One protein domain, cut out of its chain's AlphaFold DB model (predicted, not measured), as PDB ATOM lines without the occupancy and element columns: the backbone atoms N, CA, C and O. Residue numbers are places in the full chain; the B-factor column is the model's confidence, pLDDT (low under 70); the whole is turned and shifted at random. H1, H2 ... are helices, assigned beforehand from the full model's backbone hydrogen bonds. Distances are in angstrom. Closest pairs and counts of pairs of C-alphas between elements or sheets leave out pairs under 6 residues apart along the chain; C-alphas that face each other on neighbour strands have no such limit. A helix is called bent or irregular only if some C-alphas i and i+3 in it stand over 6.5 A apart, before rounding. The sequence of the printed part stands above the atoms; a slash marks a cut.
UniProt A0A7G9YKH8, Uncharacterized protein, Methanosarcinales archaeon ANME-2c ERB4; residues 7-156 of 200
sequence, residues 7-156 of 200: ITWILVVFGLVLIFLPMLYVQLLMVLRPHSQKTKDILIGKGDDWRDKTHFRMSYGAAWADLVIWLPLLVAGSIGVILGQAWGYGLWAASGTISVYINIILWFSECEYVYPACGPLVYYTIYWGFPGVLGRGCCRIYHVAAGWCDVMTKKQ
ATOM      1  N   ILE A   7     294.265 229.538 374.907       84.75
ATOM      2  CA  ILE A   7     292.821 229.255 374.864       84.75
ATOM      3  C   ILE A   7     292.117 229.792 376.116       84.75
ATOM      4  O   ILE A   7     291.042 230.373 376.012       84.75
ATOM      5  N   THR A   8     292.734 229.642 377.292       81.88
ATOM      6  CA  THR A   8     292.181 230.152 378.556       81.88
ATOM      7  C   THR A   8     292.039 231.671 378.494       81.88
ATOM      8  O   THR A   8     290.985 232.199 378.824       81.88
ATOM      9  N   TRP A   9     293.053 232.370 377.983       86.00
ATOM     10  CA  TRP A   9     293.004 233.822 377.800       86.00
ATOM     11  C   TRP A   9     291.931 234.266 376.808       86.00
ATOM     12  O   TRP A   9     291.202 235.213 377.094       86.00
ATOM     13  N   ILE A  10     291.783 233.565 375.680       86.88
ATOM     14  CA  ILE A  10     290.716 233.845 374.708       86.88
ATOM     15  C   ILE A  10     289.342 233.699 375.369       86.88
ATOM     16  O   ILE A  10     288.500 234.580 375.218       86.88
ATOM     17  N   LEU A  11     289.123 232.624 376.133       79.88
ATOM     18  CA  LEU A  11     287.861 232.386 376.838       79.88
ATOM     19  C   LEU A  11     287.586 233.449 377.906       79.88
ATOM     20  O   LEU A  11     286.459 233.932 377.990       79.88
ATOM     21  N   VAL A  12     288.604 233.842 378.678       82.69
ATOM     22  CA  VAL A  12     288.487 234.915 379.677       82.69
ATOM     23  C   VAL A  12     288.107 236.225 378.994       82.69
ATOM     24  O   VAL A  12     287.117 236.832 379.377       82.69
ATOM     25  N   VAL A  13     288.834 236.655 377.962       85.25
ATOM     26  CA  VAL A  13     288.547 237.928 377.279       85.25
ATOM     27  C   VAL A  13     287.168 237.895 376.623       85.25
ATOM     28  O   VAL A  13     286.389 238.826 376.791       85.25
ATOM     29  N   PHE A  14     286.830 236.811 375.926       81.75
ATOM     30  CA  PHE A  14     285.531 236.664 375.274       81.75
ATOM     31  C   PHE A  14     284.377 236.689 376.286       81.75
ATOM     32  O   PHE A  14     283.447 237.481 376.141       81.75
ATOM     33  N   GLY A  15     284.450 235.871 377.339       77.06
ATOM     34  CA  GLY A  15     283.405 235.792 378.359       77.06
ATOM     35  C   GLY A  15     283.270 237.078 379.172       77.06
ATOM     36  O   GLY A  15     282.165 237.571 379.376       77.06
ATOM     37  N   LEU A  16     284.386 237.664 379.599       80.19
ATOM     38  CA  LEU A  16     284.379 238.822 380.494       80.19
ATOM     39  C   LEU A  16     284.033 240.120 379.740       80.19
ATOM     40  O   LEU A  16     283.305 240.964 380.259       80.19
ATOM     41  N   VAL A  17     284.497 240.271 378.495       81.12
ATOM     42  CA  VAL A  17     284.291 241.509 377.726       81.12
ATOM     43  C   VAL A  17     283.010 241.482 376.903       81.12
ATOM     44  O   VAL A  17     282.261 242.452 376.922       81.12
ATOM     45  N   LEU A  18     282.744 240.408 376.157       76.06
ATOM     46  CA  LEU A  18     281.627 240.412 375.204       76.06
ATOM     47  C   LEU A  18     280.307 239.986 375.832       76.06
ATOM     48  O   LEU A  18     279.255 240.439 375.394       76.06
ATOM     49  N   ILE A  19     280.360 239.121 376.843       77.12
ATOM     50  CA  ILE A  19     279.166 238.537 377.451       77.12
ATOM     51  C   ILE A  19     278.856 239.234 378.776       77.12
ATOM     52  O   ILE A  19     277.754 239.734 378.985       77.12
ATOM     53  N   PHE A  20     279.842 239.308 379.667       81.38
ATOM     54  CA  PHE A  20     279.621 239.764 381.032       81.38
ATOM     55  C   PHE A  20     279.411 241.284 381.153       81.38
ATOM     56  O   PHE A  20     278.556 241.705 381.923       81.38
ATOM     57  N   LEU A  21     280.118 242.127 380.388       84.81
ATOM     58  CA  LEU A  21     279.944 243.591 380.456       84.81
ATOM     59  C   LEU A  21     278.525 244.069 380.083       84.81
ATOM     60  O   LEU A  21     277.953 244.841 380.857       84.81
ATOM     61  N   PRO A  22     277.928 243.643 378.949       80.56
ATOM     62  CA  PRO A  22     276.547 244.000 378.618       80.56
ATOM     63  C   PRO A  22     275.551 243.500 379.666       80.56
ATOM     64  O   PRO A  22     274.674 244.253 380.085       80.56
ATOM     65  N   MET A  23     275.735 242.263 380.134       83.44
ATOM     66  CA  MET A  23     274.907 241.650 381.171       83.44
ATOM     67  C   MET A  23     274.958 242.458 382.475       83.44
ATOM     68  O   MET A  23     273.925 242.866 383.006       83.44
ATOM     69  N   LEU A  24     276.167 242.778 382.947       87.38
ATOM     70  CA  LEU A  24     276.390 243.577 384.147       87.38
ATOM     71  C   LEU A  24     275.787 244.977 384.002       87.38
ATOM     72  O   LEU A  24     275.174 245.475 384.942       87.38
ATOM     73  N   TYR A  25     275.920 245.610 382.833       88.50
ATOM     74  CA  TYR A  25     275.310 246.915 382.573       88.50
ATOM     75  C   TYR A  25     273.791 246.874 382.762       88.50
ATOM     76  O   TYR A  25     273.228 247.750 383.421       88.50
ATOM     77  N   VAL A  26     273.127 245.848 382.231       84.50
ATOM     78  CA  VAL A  26     271.678 245.691 382.379       84.50
ATOM     79  C   VAL A  26     271.309 245.401 383.834       84.50
ATOM     80  O   VAL A  26     270.419 246.064 384.367       84.50
ATOM     81  N   GLN A  27     272.002 244.483 384.508       87.25
ATOM     82  CA  GLN A  27     271.741 244.174 385.920       87.25
ATOM     83  C   GLN A  27     271.913 245.411 386.811       87.25
ATOM     84  O   GLN A  27     271.056 245.708 387.644       87.25
ATOM     85  N   LEU A  28     272.961 246.206 386.578       89.31
ATOM     86  CA  LEU A  28     273.164 247.481 387.265       89.31
ATOM     87  C   LEU A  28     272.062 248.490 386.935       89.31
ATOM     88  O   LEU A  28     271.595 249.187 387.832       89.31
ATOM     89  N   LEU A  29     271.609 248.575 385.683       87.94
ATOM     90  CA  LEU A  29     270.500 249.452 385.307       87.94
ATOM     91  C   LEU A  29     269.207 249.065 386.044       87.94
ATOM     92  O   LEU A  29     268.512 249.951 386.548       87.94
ATOM     93  N   MET A  30     268.912 247.764 386.154       84.62
ATOM     94  CA  MET A  30     267.750 247.256 386.892       84.62
ATOM     95  C   MET A  30     267.827 247.589 388.381       84.62
ATOM     96  O   MET A  30     266.827 248.001 388.966       84.62
ATOM     97  N   VAL A  31     269.006 247.448 388.988       88.75
ATOM     98  CA  VAL A  31     269.199 247.688 390.423       88.75
ATOM     99  C   VAL A  31     269.230 249.176 390.760       88.75
ATOM    100  O   VAL A  31     268.598 249.607 391.722       88.75
ATOM    101  N   LEU A  32     269.925 249.986 389.963       90.81
ATOM    102  CA  LEU A  32     270.101 251.416 390.233       90.81
ATOM    103  C   LEU A  32     268.901 252.256 389.787       90.81
ATOM    104  O   LEU A  32     268.639 253.313 390.363       90.81
ATOM    105  N   ARG A  33     268.189 251.838 388.734       89.00
ATOM    106  CA  ARG A  33     267.049 252.573 388.164       89.00
ATOM    107  C   ARG A  33     265.866 251.641 387.865       89.00
ATOM    108  O   ARG A  33     265.411 251.590 386.719       89.00
ATOM    109  N   PRO A  34     265.305 250.965 388.882       81.94
ATOM    110  CA  PRO A  34     264.260 249.956 388.702       81.94
ATOM    111  C   PRO A  34     263.004 250.490 387.998       81.94
ATOM    112  O   PRO A  34     262.413 249.814 387.164       81.94
ATOM    113  N   HIS A  35     262.609 251.734 388.275       82.44
ATOM    114  CA  HIS A  35     261.372 252.321 387.745       82.44
ATOM    115  C   HIS A  35     261.561 253.192 386.493       82.44
ATOM    116  O   HIS A  35     260.612 253.836 386.047       82.44
ATOM    117  N   SER A  36     262.769 253.231 385.922       84.62
ATOM    118  CA  SER A  36     263.056 254.006 384.710       84.62
ATOM    119  C   SER A  36     262.372 253.400 383.488       84.62
ATOM    120  O   SER A  36     262.375 252.182 383.326       84.62
ATOM    121  N   GLN A  37     261.873 254.247 382.580       81.56
ATOM    122  CA  GLN A  37     261.277 253.794 381.319       81.56
ATOM    123  C   GLN A  37     262.243 252.905 380.526       81.56
ATOM    124  O   GLN A  37     261.847 251.841 380.088       81.56
ATOM    125  N   LYS A  38     263.545 253.240 380.491       81.75
ATOM    126  CA  LYS A  38     264.571 252.385 379.864       81.75
ATOM    127  C   LYS A  38     264.604 250.961 380.429       81.75
ATOM    128  O   LYS A  38     264.782 250.017 379.679       81.75
ATOM    129  N   THR A  39     264.465 250.816 381.748       79.94
ATOM    130  CA  THR A  39     264.478 249.508 382.418       79.94
ATOM    131  C   THR A  39     263.207 248.739 382.087       79.94
ATOM    132  O   THR A  39     263.273 247.549 381.812       79.94
ATOM    133  N   LYS A  40     262.063 249.430 382.050       77.50
ATOM    134  CA  LYS A  40     260.788 248.842 381.632       77.50
ATOM    135  C   LYS A  40     260.825 248.394 380.174       77.50
ATOM    136  O   LYS A  40     260.496 247.252 379.914       77.50
ATOM    137  N   ASP A  41     261.303 249.234 379.260       77.56
ATOM    138  CA  ASP A  41     261.377 248.925 377.825       77.56
ATOM    139  C   ASP A  41     262.296 247.726 377.539       77.56
ATOM    140  O   ASP A  41     262.053 246.947 376.621       77.56
ATOM    141  N   ILE A  42     263.356 247.571 378.338       75.00
ATOM    142  CA  ILE A  42     264.284 246.438 378.263       75.00
ATOM    143  C   ILE A  42     263.629 245.125 378.720       75.00
ATOM    144  O   ILE A  42     263.933 244.064 378.179       75.00
ATOM    145  N   LEU A  43     262.771 245.191 379.736       71.44
ATOM    146  CA  LEU A  43     262.334 244.032 380.521       71.44
ATOM    147  C   LEU A  43     260.902 243.596 380.176       71.44
ATOM    148  O   LEU A  43     260.549 242.426 380.283       71.44
ATOM    149  N   ILE A  44     260.073 244.540 379.739       69.00
ATOM    150  CA  ILE A  44     258.642 244.390 379.498       69.00
ATOM    151  C   ILE A  44     258.362 244.892 378.081       69.00
ATOM    152  O   ILE A  44     258.162 246.080 377.834       69.00
ATOM    153  N   GLY A  45     258.311 243.966 377.126       59.72
ATOM    154  CA  GLY A  45     258.050 244.298 375.726       59.72
ATOM    155  C   GLY A  45     256.590 244.641 375.397       59.72
ATOM    156  O   GLY A  45     256.319 244.976 374.245       59.72
ATOM    157  N   LYS A  46     255.637 244.509 376.340       59.84
ATOM    158  CA  LYS A  46     254.190 244.519 376.024       59.84
ATOM    159  C   LYS A  46     253.254 245.427 376.841       59.84
ATOM    160  O   LYS A  46     252.081 245.471 376.503       59.84
ATOM    161  N   GLY A  47     253.740 246.201 377.812       56.69
ATOM    162  CA  GLY A  47     252.973 247.305 378.423       56.69
ATOM    163  C   GLY A  47     251.677 246.937 379.170       56.69
ATOM    164  O   GLY A  47     250.777 247.775 379.231       56.69
ATOM    165  N   ASP A  48     251.560 245.723 379.725       59.19
ATOM    166  CA  ASP A  48     250.388 245.283 380.503       59.19
ATOM    167  C   ASP A  48     250.588 245.530 382.018       59.19
ATOM    168  O   ASP A  48     251.208 244.746 382.739       59.19
ATOM    169  N   ASP A  49     249.951 246.579 382.540       66.94
ATOM    170  CA  ASP A  49     250.245 247.231 383.833       66.94
ATOM    171  C   ASP A  49     250.239 246.324 385.096       66.94
ATOM    172  O   ASP A  49     250.982 246.546 386.060       66.94
ATOM    173  N   TRP A  50     249.400 245.279 385.139       48.34
ATOM    174  CA  TRP A  50     249.320 244.369 386.297       48.34
ATOM    175  C   TRP A  50     250.367 243.247 386.252       48.34
ATOM    176  O   TRP A  50     250.852 242.806 387.298       48.34
ATOM    177  N   ARG A  51     250.731 242.796 385.048       59.44
ATOM    178  CA  ARG A  51     251.679 241.695 384.814       59.44
ATOM    179  C   ARG A  51     253.119 242.190 384.870       59.44
ATOM    180  O   ARG A  51     253.988 241.473 385.372       59.44
ATOM    181  N   ASP A  52     253.310 243.455 384.508       66.81
ATOM    182  CA  ASP A  52     254.529 244.238 384.670       66.81
ATOM    183  C   ASP A  52     255.084 244.160 386.093       66.81
ATOM    184  O   ASP A  52     256.280 243.967 386.277       66.81
ATOM    185  N   LYS A  53     254.236 244.229 387.129       75.38
ATOM    186  CA  LYS A  53     254.707 244.221 388.527       75.38
ATOM    187  C   LYS A  53     255.304 242.885 388.959       75.38
ATOM    188  O   LYS A  53     256.315 242.879 389.660       75.38
ATOM    189  N   THR A  54     254.681 241.765 388.596       77.88
ATOM    190  CA  THR A  54     255.152 240.435 389.019       77.88
ATOM    191  C   THR A  54     256.392 240.020 388.238       77.88
ATOM    192  O   THR A  54     257.358 239.574 388.853       77.88
ATOM    193  N   HIS A  55     256.400 240.239 386.918       77.31
ATOM    194  CA  HIS A  55     257.583 240.001 386.087       77.31
ATOM    195  C   HIS A  55     258.752 240.862 386.546       77.31
ATOM    196  O   HIS A  55     259.816 240.339 386.858       77.31
ATOM    197  N   PHE A  56     258.519 242.165 386.721       81.06
ATOM    198  CA  PHE A  56     259.550 243.073 387.200       81.06
ATOM    199  C   PHE A  56     260.148 242.616 388.533       81.06
ATOM    200  O   PHE A  56     261.362 242.615 388.685       81.06
ATOM    201  N   ARG A  57     259.323 242.184 389.498       85.44
ATOM    202  CA  ARG A  57     259.813 241.665 390.789       85.44
ATOM    203  C   ARG A  57     260.670 240.412 390.629       85.44
ATOM    204  O   ARG A  57     261.674 240.296 391.328       85.44
ATOM    205  N   MET A  58     260.281 239.498 389.742       86.25
ATOM    206  CA  MET A  58     261.040 238.280 389.471       86.25
ATOM    207  C   MET A  58     262.397 238.606 388.842       86.25
ATOM    208  O   MET A  58     263.422 238.224 389.405       86.25
ATOM    209  N   SER A  59     262.423 239.361 387.744       82.94
ATOM    210  CA  SER A  59     263.666 239.700 387.042       82.94
ATOM    211  C   SER A  59     264.564 240.612 387.890       82.94
ATOM    212  O   SER A  59     265.780 240.450 387.896       82.94
ATOM    213  N   TYR A  60     263.983 241.513 388.691       86.50
ATOM    214  CA  TYR A  60     264.718 242.314 389.676       86.50
ATOM    215  C   TYR A  60     265.343 241.443 390.772       86.50
ATOM    216  O   TYR A  60     266.500 241.642 391.136       86.50
ATOM    217  N   GLY A  61     264.602 240.457 391.287       89.88
ATOM    218  CA  GLY A  61     265.127 239.483 392.244       89.88
ATOM    219  C   GLY A  61     266.262 238.643 391.655       89.88
ATOM    220  O   GLY A  61     267.282 238.457 392.315       89.88
ATOM    221  N   ALA A  62     266.122 238.204 390.404       88.00
ATOM    222  CA  ALA A  62     267.167 237.487 389.678       88.00
ATOM    223  C   ALA A  62     268.416 238.359 389.470       88.00
ATOM    224  O   ALA A  62     269.519 237.909 389.762       88.00
ATOM    225  N   ALA A  63     268.259 239.631 389.090       87.25
ATOM    226  CA  ALA A  63     269.381 240.565 388.970       87.25
ATOM    227  C   ALA A  63     270.129 240.750 390.303       87.25
ATOM    228  O   ALA A  63     271.358 240.786 390.329       87.25
ATOM    229  N   TRP A  64     269.412 240.818 391.429       91.31
ATOM    230  CA  TRP A  64     270.041 240.845 392.752       91.31
ATOM    231  C   TRP A  64     270.760 239.543 393.098       91.31
ATOM    232  O   TRP A  64     271.874 239.591 393.620       91.31
ATOM    233  N   ALA A  65     270.149 238.391 392.816       91.00
ATOM    234  CA  ALA A  65     270.780 237.093 393.034       91.00
ATOM    235  C   ALA A  65     272.078 236.968 392.223       91.00
ATOM    236  O   ALA A  65     273.095 236.520 392.757       91.00
ATOM    237  N   ASP A  66     272.078 237.451 390.983       88.75
ATOM    238  CA  ASP A  66     273.263 237.455 390.136       88.75
ATOM    239  C   ASP A  66     274.365 238.354 390.707       88.75
ATOM    240  O   ASP A  66     275.513 237.925 390.800       88.75
ATOM    241  N   LEU A  67     274.038 239.561 391.176       90.00
ATOM    242  CA  LEU A  67     275.034 240.465 391.765       90.00
ATOM    243  C   LEU A  67     275.582 239.985 393.116       90.00
ATOM    244  O   LEU A  67     276.750 240.225 393.418       90.00
ATOM    245  N   VAL A  68     274.757 239.344 393.946       93.50
ATOM    246  CA  VAL A  68     275.134 238.964 395.319       93.50
ATOM    247  C   VAL A  68     275.769 237.578 395.378       93.50
ATOM    248  O   VAL A  68     276.673 237.360 396.181       93.50
ATOM    249  N   ILE A  69     275.308 236.636 394.554       92.38
ATOM    250  CA  ILE A  69     275.730 235.231 394.618       92.38
ATOM    251  C   ILE A  69     276.625 234.892 393.431       92.38
ATOM    252  O   ILE A  69     277.758 234.445 393.615       92.38
ATOM    253  N   TRP A  70     276.131 235.097 392.212       91.44
ATOM    254  CA  TRP A  70     276.817 234.622 391.012       91.44
ATOM    255  C   TRP A  70     278.071 235.442 390.689       91.44
ATOM    256  O   TRP A  70     279.116 234.879 390.367       91.44
ATOM    257  N   LEU A  71     278.013 236.764 390.839       90.19
ATOM    258  CA  LEU A  71     279.114 237.668 390.528       90.19
ATOM    259  C   LEU A  71     280.353 237.412 391.411       90.19
ATOM    260  O   LEU A  71     281.432 237.214 390.847       90.19
ATOM    261  N   PRO A  72     280.258 237.345 392.757       93.38
ATOM    262  CA  PRO A  72     281.412 237.000 393.587       93.38
ATOM    263  C   PRO A  72     281.977 235.616 393.263       93.38
ATOM    264  O   PRO A  72     283.196 235.443 393.253       93.38
ATOM    265  N   LEU A  73     281.107 234.651 392.946       94.00
ATOM    266  CA  LEU A  73     281.504 233.301 392.550       94.00
ATOM    267  C   LEU A  73     282.316 233.312 391.247       94.00
ATOM    268  O   LEU A  73     283.385 232.702 391.182       94.00
ATOM    269  N   LEU A  74     281.847 234.042 390.231       90.31
ATOM    270  CA  LEU A  74     282.536 234.191 388.952       90.31
ATOM    271  C   LEU A  74     283.878 234.915 389.115       90.31
ATOM    272  O   LEU A  74     284.878 234.490 388.530       90.31
ATOM    273  N   VAL A  75     283.923 235.989 389.910       91.50
ATOM    274  CA  VAL A  75     285.155 236.755 390.175       91.50
ATOM    275  C   VAL A  75     286.179 235.881 390.895       91.50
ATOM    276  O   VAL A  75     287.318 235.779 390.438       91.50
ATOM    277  N   ALA A  76     285.774 235.190 391.964       95.44
ATOM    278  CA  ALA A  76     286.643 234.269 392.690       95.44
ATOM    279  C   ALA A  76     287.150 233.141 391.779       95.44
ATOM    280  O   ALA A  76     288.352 232.876 391.739       95.44
ATOM    281  N   GLY A  77     286.262 232.524 390.991       92.56
ATOM    282  CA  GLY A  77     286.637 231.488 390.029       92.56
ATOM    283  C   GLY A  77     287.642 231.982 388.992       92.56
ATOM    284  O   GLY A  77     288.649 231.321 388.747       92.56
ATOM    285  N   SER A  78     287.435 233.188 388.461       89.25
ATOM    286  CA  SER A  78     288.341 233.809 387.487       89.25
ATOM    287  C   SER A  78     289.725 234.079 388.080       89.25
ATOM    288  O   SER A  78     290.728 233.769 387.438       89.25
ATOM    289  N   ILE A  79     289.801 234.569 389.323       92.88
ATOM    290  CA  ILE A  79     291.074 234.732 390.047       92.88
ATOM    291  C   ILE A  79     291.776 233.378 390.195       92.88
ATOM    292  O   ILE A  79     292.959 233.261 389.884       92.88
ATOM    293  N   GLY A  80     291.050 232.337 390.614       93.06
ATOM    294  CA  GLY A  80     291.608 230.992 390.749       93.06
ATOM    295  C   GLY A  80     292.150 230.435 389.429       93.06
ATOM    296  O   GLY A  80     293.250 229.887 389.412       93.06
ATOM    297  N   VAL A  81     291.429 230.624 388.317       89.81
ATOM    298  CA  VAL A  81     291.863 230.189 386.976       89.81
ATOM    299  C   VAL A  81     293.115 230.940 386.520       89.81
ATOM    300  O   VAL A  81     294.055 230.308 386.041       89.81
ATOM    301  N   ILE A  82     293.168 232.265 386.701       89.38
ATOM    302  CA  ILE A  82     294.339 233.082 386.331       89.38
ATOM    303  C   ILE A  82     295.574 232.667 387.143       89.38
ATOM    304  O   ILE A  82     296.674 232.596 386.601       89.38
ATOM    305  N   LEU A  83     295.390 232.332 388.423       91.38
ATOM    306  CA  LEU A  83     296.452 231.839 389.305       91.38
ATOM    307  C   LEU A  83     296.787 230.347 389.098       91.38
ATOM    308  O   LEU A  83     297.616 229.800 389.830       91.38
ATOM    309  N   GLY A  84     296.142 229.665 388.145       88.00
ATOM    310  CA  GLY A  84     296.394 228.254 387.832       88.00
ATOM    311  C   GLY A  84     295.950 227.269 388.922       88.00
ATOM    312  O   GLY A  84     296.500 226.164 389.031       88.00
ATOM    313  N   GLN A  85     294.984 227.671 389.752       93.19
ATOM    314  CA  GLN A  85     294.463 226.904 390.880       93.19
ATOM    315  C   GLN A  85     293.284 226.014 390.465       93.19
ATOM    316  O   GLN A  85     292.351 226.464 389.801       93.19
ATOM    317  N   ALA A  86     293.278 224.756 390.919       92.00
ATOM    318  CA  ALA A  86     292.234 223.784 390.573       92.00
ATOM    319  C   ALA A  86     290.829 224.211 391.043       92.00
ATOM    320  O   ALA A  86     289.850 224.023 390.324       92.00
ATOM    321  N   TRP A  87     290.730 224.844 392.219       94.94
ATOM    322  CA  TRP A  87     289.455 225.329 392.755       94.94
ATOM    323  C   TRP A  87     288.822 226.419 391.881       94.94
ATOM    324  O   TRP A  87     287.599 226.502 391.821       94.94
ATOM    325  N   GLY A  88     289.623 227.205 391.147       93.38
ATOM    326  CA  GLY A  88     289.115 228.231 390.234       93.38
ATOM    327  C   GLY A  88     288.265 227.635 389.115       93.38
ATOM    328  O   GLY A  88     287.161 228.105 388.852       93.38
ATOM    329  N   TYR A  89     288.732 226.529 388.529       88.75
ATOM    330  CA  TYR A  89     287.978 225.774 387.524       88.75
ATOM    331  C   TYR A  89     286.695 225.164 388.102       88.75
ATOM    332  O   TYR A  89     285.665 225.159 387.431       88.75
ATOM    333  N   GLY A  90     286.736 224.700 389.356       93.81
ATOM    334  CA  GLY A  90     285.550 224.221 390.070       93.81
ATOM    335  C   GLY A  90     284.491 225.313 390.248       93.81
ATOM    336  O   GLY A  90     283.317 225.084 389.964       93.81
ATOM    337  N   LEU A  91     284.902 226.523 390.642       94.31
ATOM    338  CA  LEU A  91     283.991 227.666 390.763       94.31
ATOM    339  C   LEU A  91     283.451 228.130 389.406       94.31
ATOM    340  O   LEU A  91     282.280 228.485 389.311       94.31
ATOM    341  N   TRP A  92     284.261 228.086 388.346       90.25
ATOM    342  CA  TRP A  92     283.795 228.334 386.978       90.25
ATOM    343  C   TRP A  92     282.736 227.326 386.533       90.25
ATOM    344  O   TRP A  92     281.709 227.728 385.991       90.25
ATOM    345  N   ALA A  93     282.949 226.035 386.798       89.44
ATOM    346  CA  ALA A  93     281.960 225.005 386.502       89.44
ATOM    347  C   ALA A  93     280.650 225.265 387.264       89.44
ATOM    348  O   ALA A  93     279.588 225.299 386.647       89.44
ATOM    349  N   ALA A  94     280.728 225.551 388.568       93.25
ATOM    350  CA  ALA A  94     279.561 225.894 389.382       93.25
ATOM    351  C   ALA A  94     278.830 227.144 388.858       93.25
ATOM    352  O   ALA A  94     277.610 227.133 388.706       93.25
ATOM    353  N   SER A  95     279.575 228.195 388.512       90.94
ATOM    354  CA  SER A  95     279.051 229.431 387.918       90.94
ATOM    355  C   SER A  95     278.333 229.168 386.590       90.94
ATOM    356  O   SER A  95     277.252 229.712 386.348       90.94
ATOM    357  N   GLY A  96     278.901 228.311 385.736       87.44
ATOM    358  CA  GLY A  96     278.278 227.876 384.488       87.44
ATOM    359  C   GLY A  96     276.992 227.081 384.723       87.44
ATOM    360  O   GLY A  96     275.983 227.346 384.075       87.44
ATOM    361  N   THR A  97     276.986 226.158 385.688       89.56
ATOM    362  CA  THR A  97     275.792 225.380 386.056       89.56
ATOM    363  C   THR A  97     274.666 226.267 386.585       89.56
ATOM    364  O   THR A  97     273.525 226.111 386.154       89.56
ATOM    365  N   ILE A  98     274.976 227.222 387.469       89.25
ATOM    366  CA  ILE A  98     273.995 228.189 387.986       89.25
ATOM    367  C   ILE A  98     273.410 229.010 386.833       89.25
ATOM    368  O   ILE A  98     272.192 229.142 386.736       89.25
ATOM    369  N   SER A  99     274.256 229.491 385.919       84.81
ATOM    370  CA  SER A  99     273.807 230.247 384.746       84.81
ATOM    371  C   SER A  99     272.865 229.427 383.854       84.81
ATOM    372  O   SER A  99     271.809 229.925 383.468       84.81
ATOM    373  N   VAL A 100     273.178 228.153 383.574       84.06
ATOM    374  CA  VAL A 100     272.280 227.255 382.816       84.06
ATOM    375  C   VAL A 100     270.942 227.082 383.533       84.06
ATOM    376  O   VAL A 100     269.891 227.194 382.907       84.06
ATOM    377  N   TYR A 101     270.972 226.820 384.839       87.75
ATOM    378  CA  TYR A 101     269.770 226.612 385.642       87.75
ATOM    379  C   TYR A 101     268.846 227.839 385.629       87.75
ATOM    380  O   TYR A 101     267.654 227.708 385.351       87.75
ATOM    381  N   ILE A 102     269.404 229.032 385.852       84.75
ATOM    382  CA  ILE A 102     268.655 230.295 385.817       84.75
ATOM    383  C   ILE A 102     268.074 230.536 384.419       84.75
ATOM    384  O   ILE A 102     266.890 230.846 384.302       84.75
ATOM    385  N   ASN A 103     268.850 230.306 383.356       81.12
ATOM    386  CA  ASN A 103     268.364 230.440 381.979       81.12
ATOM    387  C   ASN A 103     267.190 229.496 381.671       81.12
ATOM    388  O   ASN A 103     266.264 229.893 380.969       81.12
ATOM    389  N   ILE A 104     267.188 228.269 382.202       84.62
ATOM    390  CA  ILE A 104     266.057 227.339 382.047       84.62
ATOM    391  C   ILE A 104     264.805 227.893 382.735       84.62
ATOM    392  O   ILE A 104     263.727 227.870 382.146       84.62
ATOM    393  N   ILE A 105     264.931 228.406 383.962       86.50
ATOM    394  CA  ILE A 105     263.794 228.994 384.686       86.50
ATOM    395  C   ILE A 105     263.247 230.202 383.928       86.50
ATOM    396  O   ILE A 105     262.045 230.260 383.676       86.50
ATOM    397  N   LEU A 106     264.129 231.119 383.526       80.44
ATOM    398  CA  LEU A 106     263.758 232.325 382.791       80.44
ATOM    399  C   LEU A 106     263.130 232.002 381.441       80.44
ATOM    400  O   LEU A 106     262.165 232.648 381.052       80.44
ATOM    401  N   TRP A 107     263.608 230.959 380.764       78.62
ATOM    402  CA  TRP A 107     262.967 230.454 379.556       78.62
ATOM    403  C   TRP A 107     261.495 230.125 379.800       78.62
ATOM    404  O   TRP A 107     260.624 230.599 379.075       78.62
ATOM    405  N   PHE A 108     261.188 229.357 380.842       83.25
ATOM    406  CA  PHE A 108     259.801 229.006 381.132       83.25
ATOM    407  C   PHE A 108     258.968 230.186 381.644       83.25
ATOM    408  O   PHE A 108     257.784 230.254 381.324       83.25
ATOM    409  N   SER A 109     259.551 231.113 382.407       79.25
ATOM    410  CA  SER A 109     258.798 232.241 382.966       79.25
ATOM    411  C   SER A 109     258.615 233.407 381.993       79.25
ATOM    412  O   SER A 109     257.575 234.059 382.039       79.25
ATOM    413  N   GLU A 110     259.588 233.662 381.113       73.25
ATOM    414  CA  GLU A 110     259.675 234.891 380.312       73.25
ATOM    415  C   GLU A 110     259.559 234.664 378.790       73.25
ATOM    416  O   GLU A 110     259.412 235.643 378.049       73.25
ATOM    417  N   CYS A 111     259.582 233.417 378.274       73.06
ATOM    418  CA  CYS A 111     259.610 233.201 376.813       73.06
ATOM    419  C   CYS A 111     258.409 233.777 376.057       73.06
ATOM    420  O   CYS A 111     258.561 234.110 374.889       73.06
ATOM    421  N   GLU A 112     257.240 233.937 376.676       67.50
ATOM    422  CA  GLU A 112     256.063 234.509 376.008       67.50
ATOM    423  C   GLU A 112     256.048 236.050 376.021       67.50
ATOM    424  O   GLU A 112     255.343 236.674 375.224       67.50
ATOM    425  N   TYR A 113     256.839 236.680 376.897       61.09
ATOM    426  CA  TYR A 113     256.715 238.104 377.243       61.09
ATOM    427  C   TYR A 113     257.806 238.989 376.630       61.09
ATOM    428  O   TYR A 113     257.583 240.166 376.352       61.09
ATOM    429  N   VAL A 114     258.965 238.408 376.333       60.53
ATOM    430  CA  VAL A 114     260.141 239.096 375.768       60.53
ATOM    431  C   VAL A 114     260.004 239.379 374.251       60.53
ATOM    432  O   VAL A 114     260.876 239.960 373.606       60.53
ATOM    433  N   TYR A 115     258.894 238.974 373.629       55.75
ATOM    434  CA  TYR A 115     258.908 238.608 372.211       55.75
ATOM    435  C   TYR A 115     258.826 239.671 371.090       55.75
ATOM    436  O   TYR A 115     259.043 239.255 369.954       55.75
ATOM    437  N   PRO A 116     258.565 240.983 371.265       48.91
ATOM    438  CA  PRO A 116     258.408 241.835 370.075       48.91
ATOM    439  C   PRO A 116     259.655 242.612 369.602       48.91
ATOM    440  O   PRO A 116     259.724 242.913 368.415       48.91
ATOM    441  N   ALA A 117     260.641 242.942 370.449       54.47
ATOM    442  CA  ALA A 117     261.637 243.967 370.078       54.47
ATOM    443  C   ALA A 117     262.975 243.446 369.508       54.47
ATOM    444  O   ALA A 117     263.480 244.003 368.535       54.47
ATOM    445  N   CYS A 118     263.579 242.403 370.094       58.47
ATOM    446  CA  CYS A 118     264.940 241.963 369.722       58.47
ATOM    447  C   CYS A 118     265.064 240.464 369.397       58.47
ATOM    448  O   CYS A 118     266.126 240.003 368.981       58.47
ATOM    449  N   GLY A 119     263.978 239.700 369.545       64.44
ATOM    450  CA  GLY A 119     263.971 238.249 369.378       64.44
ATOM    451  C   GLY A 119     264.581 237.498 370.575       64.44
ATOM    452  O   GLY A 119     265.460 238.012 371.270       64.44
ATOM    453  N   PRO A 120     264.146 236.249 370.817       63.22
ATOM    454  CA  PRO A 120     264.525 235.467 371.999       63.22
ATOM    455  C   PRO A 120     266.037 235.249 372.091       63.22
ATOM    456  O   PRO A 120     266.610 235.229 373.173       63.22
ATOM    457  N   LEU A 121     266.702 235.117 370.943       64.69
ATOM    458  CA  LEU A 121     268.123 234.809 370.885       64.69
ATOM    459  C   LEU A 121     268.947 235.958 371.464       64.69
ATOM    460  O   LEU A 121     269.777 235.710 372.328       64.69
ATOM    461  N   VAL A 122     268.669 237.201 371.061       68.06
ATOM    462  CA  VAL A 122     269.351 238.402 371.571       68.06
ATOM    463  C   VAL A 122     269.089 238.579 373.063       68.06
ATOM    464  O   VAL A 122     270.001 238.938 373.800       68.06
ATOM    465  N   TYR A 123     267.880 238.255 373.527       68.56
ATOM    466  CA  TYR A 123     267.559 238.337 374.947       68.56
ATOM    467  C   TYR A 123     268.432 237.401 375.794       68.56
ATOM    468  O   TYR A 123     269.212 237.861 376.619       68.56
ATOM    469  N   TYR A 124     268.398 236.093 375.538       66.81
ATOM    470  CA  TYR A 124     269.158 235.131 376.349       66.81
ATOM    471  C   TYR A 124     270.678 235.231 376.144       66.81
ATOM    472  O   TYR A 124     271.450 234.970 377.067       66.81
ATOM    473  N   THR A 125     271.127 235.665 374.962       66.50
ATOM    474  CA  THR A 125     272.560 235.878 374.698       66.50
ATOM    475  C   THR A 125     273.121 237.112 375.372       66.50
ATOM    476  O   THR A 125     274.167 237.021 376.010       66.50
ATOM    477  N   ILE A 126     272.454 238.254 375.225       64.44
ATOM    478  CA  ILE A 126     272.997 239.539 375.669       64.44
ATOM    479  C   ILE A 126     272.626 239.823 377.125       64.44
ATOM    480  O   ILE A 126     273.452 240.359 377.859       64.44
ATOM    481  N   TYR A 127     271.421 239.451 377.564       64.31
ATOM    482  CA  TYR A 127     270.944 239.775 378.912       64.31
ATOM    483  C   TYR A 127     271.288 238.723 379.961       64.31
ATOM    484  O   TYR A 127     271.420 239.079 381.126       64.31
ATOM    485  N   TRP A 128     271.461 237.460 379.557       65.44
ATOM    486  CA  TRP A 128     271.677 236.333 380.481       65.44
ATOM    487  C   TRP A 128     272.933 235.512 380.176       65.44
ATOM    488  O   TRP A 128     273.199 234.484 380.803       65.44
ATOM    489  N   GLY A 129     273.727 235.993 379.222       60.06
ATOM    490  CA  GLY A 129     275.099 235.571 379.009       60.06
ATOM    491  C   GLY A 129     275.292 234.230 378.297       60.06
ATOM    492  O   GLY A 129     276.391 233.675 378.340       60.06
ATOM    493  N   PHE A 130     274.268 233.693 377.630       60.59
ATOM    494  CA  PHE A 130     274.374 232.412 376.932       60.59
ATOM    495  C   PHE A 130     274.467 232.604 375.416       60.59
ATOM    496  O   PHE A 130     273.430 232.862 374.811       60.59
ATOM    497  N   PRO A 131     275.640 232.448 374.758       53.66
ATOM    498  CA  PRO A 131     275.762 232.455 373.298       53.66
ATOM    499  C   PRO A 131     274.956 231.293 372.687       53.66
ATOM    500  O   PRO A 131     275.479 230.219 372.401       53.66
ATOM    501  N   GLY A 132     273.649 231.494 372.519       45.09
ATOM    502  CA  GLY A 132     272.699 230.608 371.870       45.09
ATOM    503  C   GLY A 132     272.997 230.496 370.384       45.09
ATOM    504  O   GLY A 132     272.289 231.043 369.543       45.09
ATOM    505  N   VAL A 133     274.040 229.755 370.032       42.97
ATOM    506  CA  VAL A 133     274.155 229.178 368.697       42.97
ATOM    507  C   VAL A 133     273.054 228.116 368.590       42.97
ATOM    508  O   VAL A 133     273.204 227.022 369.118       42.97
ATOM    509  N   LEU A 134     271.946 228.489 367.931       42.72
ATOM    510  CA  LEU A 134     270.781 227.711 367.448       42.72
ATOM    511  C   LEU A 134     269.416 228.197 367.975       42.72
ATOM    512  O   LEU A 134     268.737 227.534 368.760       42.72
ATOM    513  N   GLY A 135     268.912 229.275 367.372       36.31
ATOM    514  CA  GLY A 135     267.470 229.483 367.234       36.31
ATOM    515  C   GLY A 135     266.863 228.393 366.345       36.31
ATOM    516  O   GLY A 135     266.829 228.561 365.129       36.31
ATOM    517  N   ARG A 136     266.480 227.260 366.959       38.53
ATOM    518  CA  ARG A 136     265.501 226.223 366.525       38.53
ATOM    519  C   ARG A 136     265.722 224.840 367.161       38.53
ATOM    520  O   ARG A 136     264.956 223.926 366.875       38.53
ATOM    521  N   GLY A 137     266.730 224.651 368.014       39.47
ATOM    522  CA  GLY A 137     267.076 223.322 368.527       39.47
ATOM    523  C   GLY A 137     267.320 223.298 370.026       39.47
ATOM    524  O   GLY A 137     268.471 223.295 370.451       39.47
ATOM    525  N   CYS A 138     266.252 223.182 370.817       38.56
ATOM    526  CA  CYS A 138     266.330 222.952 372.265       38.56
ATOM    527  C   CYS A 138     267.184 221.704 372.625       38.56
ATOM    528  O   CYS A 138     267.740 221.615 373.712       38.56
ATOM    529  N   CYS A 139     267.417 220.780 371.680       37.31
ATOM    530  CA  CYS A 139     268.302 219.624 371.874       37.31
ATOM    531  C   CYS A 139     269.815 219.922 371.864       37.31
ATOM    532  O   CYS A 139     270.587 219.029 372.206       37.31
ATOM    533  N   ARG A 140     270.289 221.117 371.471       35.03
ATOM    534  CA  ARG A 140     271.738 221.365 371.283       35.03
ATOM    535  C   ARG A 140     272.404 222.186 372.399       35.03
ATOM    536  O   ARG A 140     273.623 222.317 372.398       35.03
ATOM    537  N   ILE A 141     271.649 222.644 373.402       40.94
ATOM    538  CA  ILE A 141     272.190 223.332 374.597       40.94
ATOM    539  C   ILE A 141     273.135 222.405 375.388       40.94
ATOM    540  O   ILE A 141     274.167 222.846 375.892       40.94
ATOM    541  N   TYR A 142     272.874 221.093 375.365       40.38
ATOM    542  CA  TYR A 142     273.776 220.084 375.921       40.38
ATOM    543  C   TYR A 142     275.151 220.049 375.244       40.38
ATOM    544  O   TYR A 142     276.109 219.653 375.887       40.38
ATOM    545  N   HIS A 143     275.297 220.490 373.989       35.91
ATOM    546  CA  HIS A 143     276.567 220.388 373.260       35.91
ATOM    547  C   HIS A 143     277.590 221.461 373.643       35.91
ATOM    548  O   HIS A 143     278.786 221.197 373.566       35.91
ATOM    549  N   VAL A 144     277.155 222.654 374.064       42.28
ATOM    550  CA  VAL A 144     278.080 223.694 374.547       42.28
ATOM    551  C   VAL A 144     278.527 223.352 375.962       42.28
ATOM    552  O   VAL A 144     279.725 223.306 376.207       42.28
ATOM    553  N   ALA A 145     277.606 222.982 376.858       40.53
ATOM    554  CA  ALA A 145     277.971 222.457 378.175       40.53
ATOM    555  C   ALA A 145     278.837 221.185 378.068       40.53
ATOM    556  O   ALA A 145     279.829 221.061 378.780       40.53
ATOM    557  N   ALA A 146     278.542 220.286 377.121       39.62
ATOM    558  CA  ALA A 146     279.383 219.125 376.833       39.62
ATOM    559  C   ALA A 146     280.737 219.514 376.229       39.62
ATOM    560  O   ALA A 146     281.720 218.869 376.554       39.62
ATOM    561  N   GLY A 147     280.831 220.566 375.411       42.69
ATOM    562  CA  GLY A 147     282.110 221.091 374.921       42.69
ATOM    563  C   GLY A 147     282.973 221.681 376.040       42.69
ATOM    564  O   GLY A 147     284.188 221.499 376.041       42.69
ATOM    565  N   TRP A 148     282.347 222.321 377.032       42.69
ATOM    566  CA  TRP A 148     283.013 222.785 378.253       42.69
ATOM    567  C   TRP A 148     283.439 221.617 379.152       42.69
ATOM    568  O   TRP A 148     284.565 221.619 379.649       42.69
ATOM    569  N   CYS A 149     282.598 220.588 379.301       40.78
ATOM    570  CA  CYS A 149     282.980 219.347 379.972       40.78
ATOM    571  C   CYS A 149     284.120 218.629 379.238       40.78
ATOM    572  O   CYS A 149     285.060 218.228 379.903       40.78
ATOM    573  N   ASP A 150     284.101 218.530 377.904       38.72
ATOM    574  CA  ASP A 150     285.106 217.808 377.103       38.72
ATOM    575  C   ASP A 150     286.492 218.479 377.154       38.72
ATOM    576  O   ASP A 150     287.525 217.806 377.189       38.72
ATOM    577  N   VAL A 151     286.535 219.816 377.237       45.94
ATOM    578  CA  VAL A 151     287.771 220.576 377.508       45.94
ATOM    579  C   VAL A 151     288.295 220.305 378.925       45.94
ATOM    580  O   VAL A 151     289.512 220.243 379.123       45.94
ATOM    581  N   MET A 152     287.406 220.110 379.902       39.94
ATOM    582  CA  MET A 152     287.770 219.809 381.293       39.94
ATOM    583  C   MET A 152     288.225 218.348 381.465       39.94
ATOM    584  O   MET A 152     289.243 218.114 382.116       39.94
ATOM    585  N   THR A 153     287.572 217.372 380.821       47.69
ATOM    586  CA  THR A 153     287.963 215.948 380.868       47.69
ATOM    587  C   THR A 153     289.252 215.667 380.105       47.69
ATOM    588  O   THR A 153     290.084 214.912 380.605       47.69
ATOM    589  N   LYS A 154     289.502 216.308 378.953       44.88
ATOM    590  CA  LYS A 154     290.780 216.135 378.226       44.88
ATOM    591  C   LYS A 154     291.996 216.672 378.982       44.88
ATOM    592  O   LYS A 154     293.111 216.240 378.708       44.88
ATOM    593  N   LYS A 155     291.804 217.584 379.942       44.91
ATOM    594  CA  LYS A 155     292.872 218.056 380.840       44.91
ATOM    595  C   LYS A 155     293.035 217.203 382.107       44.91
ATOM    596  O   LYS A 155     294.007 217.407 382.828       44.91
ATOM    597  N   GLN A 156     292.124 216.263 382.373       41.47
ATOM    598  CA  GLN A 156     292.082 215.441 383.590       41.47
ATOM    599  C   GLN A 156     292.402 213.955 383.378       41.47
ATOM    600  O   GLN A 156     292.190 213.164 384.293       41.47
TER     601      GLN A 156
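This is residues 7 to 156 of the 200 residues of an uncharacterized protein of Methanosarcinales archaeon ANME-2c ERB4 (UniProt A0A7G9YKH8). Two long helices, H3 and H4, make a long antiparallel hairpin that gives the model its longest axis. H1, H5 and H6 lie over one side of this hairpin: H1 slants over H3, the short H5 packs on residues 19 to 26 of H1, and H6 is set loosely near H4, while the short H2 is near one end, close to H1 and H3. The printed part has 150 residues with six named helices, H1 to H6 in order along the chain, and no named strand; the class is all helix. The whole is compact, with a radius of gyration of the C-alphas of 16.3 A, and elongated, spanning 52 by 34 by 21 A.

H1 holds residues 7 to 32, from C-alpha 7 at (292.821, 229.255, 374.864), is 35.3 A long and has a kink of 34 degrees near residue 22. H2 holds residues 37 to 43 and is 9.9 A long. H3, the longest helix, holds residues 49 to 82, runs 46.4 A from C-alpha 49 at (250.245, 247.231, 383.833), and has a kink of 32 degrees near residue 71. H4 holds residues 86 to 110 and is 35.9 A long. H5 holds residues 119 to 127 and is 11.9 A long. H6 holds residues 138 to 154, is 26.1 A long and ends with C-alpha 154 at (290.780, 216.135, 378.226). H6 is only just irregular, with C-alphas 139 and 142 lying 6.8 A apart, and has a kink of 28 degrees near residue 148.

H3 and H4 form a helical hairpin and touch at a shallow tilt of 13 degrees, opposite ways; their closest C-alphas are those of Gly 80 and Gly 88, 3.8 A apart. H1 touches H3, closest at the C-alphas of Gln 27 and Ala 63, 5.3 A apart. These two run opposite ways at a shallow tilt of 34 degrees, only just short of steep. H5 touches H1 at residues 19 to 26 alone, about perpendicular at 81 degrees; the closest C-alphas, of Met 23 and Tyr 127, are 4.9 A apart. H5 is close to H4 but not clearly touching, with the C-alphas of Asn 103 and Tyr 124 closest at 7.4 A. H2 is close to H1 but not clearly touching, with the C-alphas of Met 30 and Thr 39 closest at 6.0 A. H2 is likewise close to H3 but not clearly touching, with the C-alphas of Leu 43 and Phe 56 closest at 7.3 A. H6 touches no helix but is near H4, and H6 is apart from H1 and H5. Each O i to N i+4 pair is within hydrogen-bond range in H2, H4 and H5, against 19 of 22 in H1, 26 of 30 in H3 and 9 of 13 in H6.

The two C-alphas farthest apart are those of Asp 49 and Gln 156, at 52.5 A. The printed part has no cut. The links from H1 to H2, H2 to H3 and H3 to H4 are tight, and those from H4 to H5 and H5 to H6 are short. The mean pLDDT of the printed part is 73.7, with residues 44 to 52 and 112 to 156 under 70, and the mean over H6 is 41.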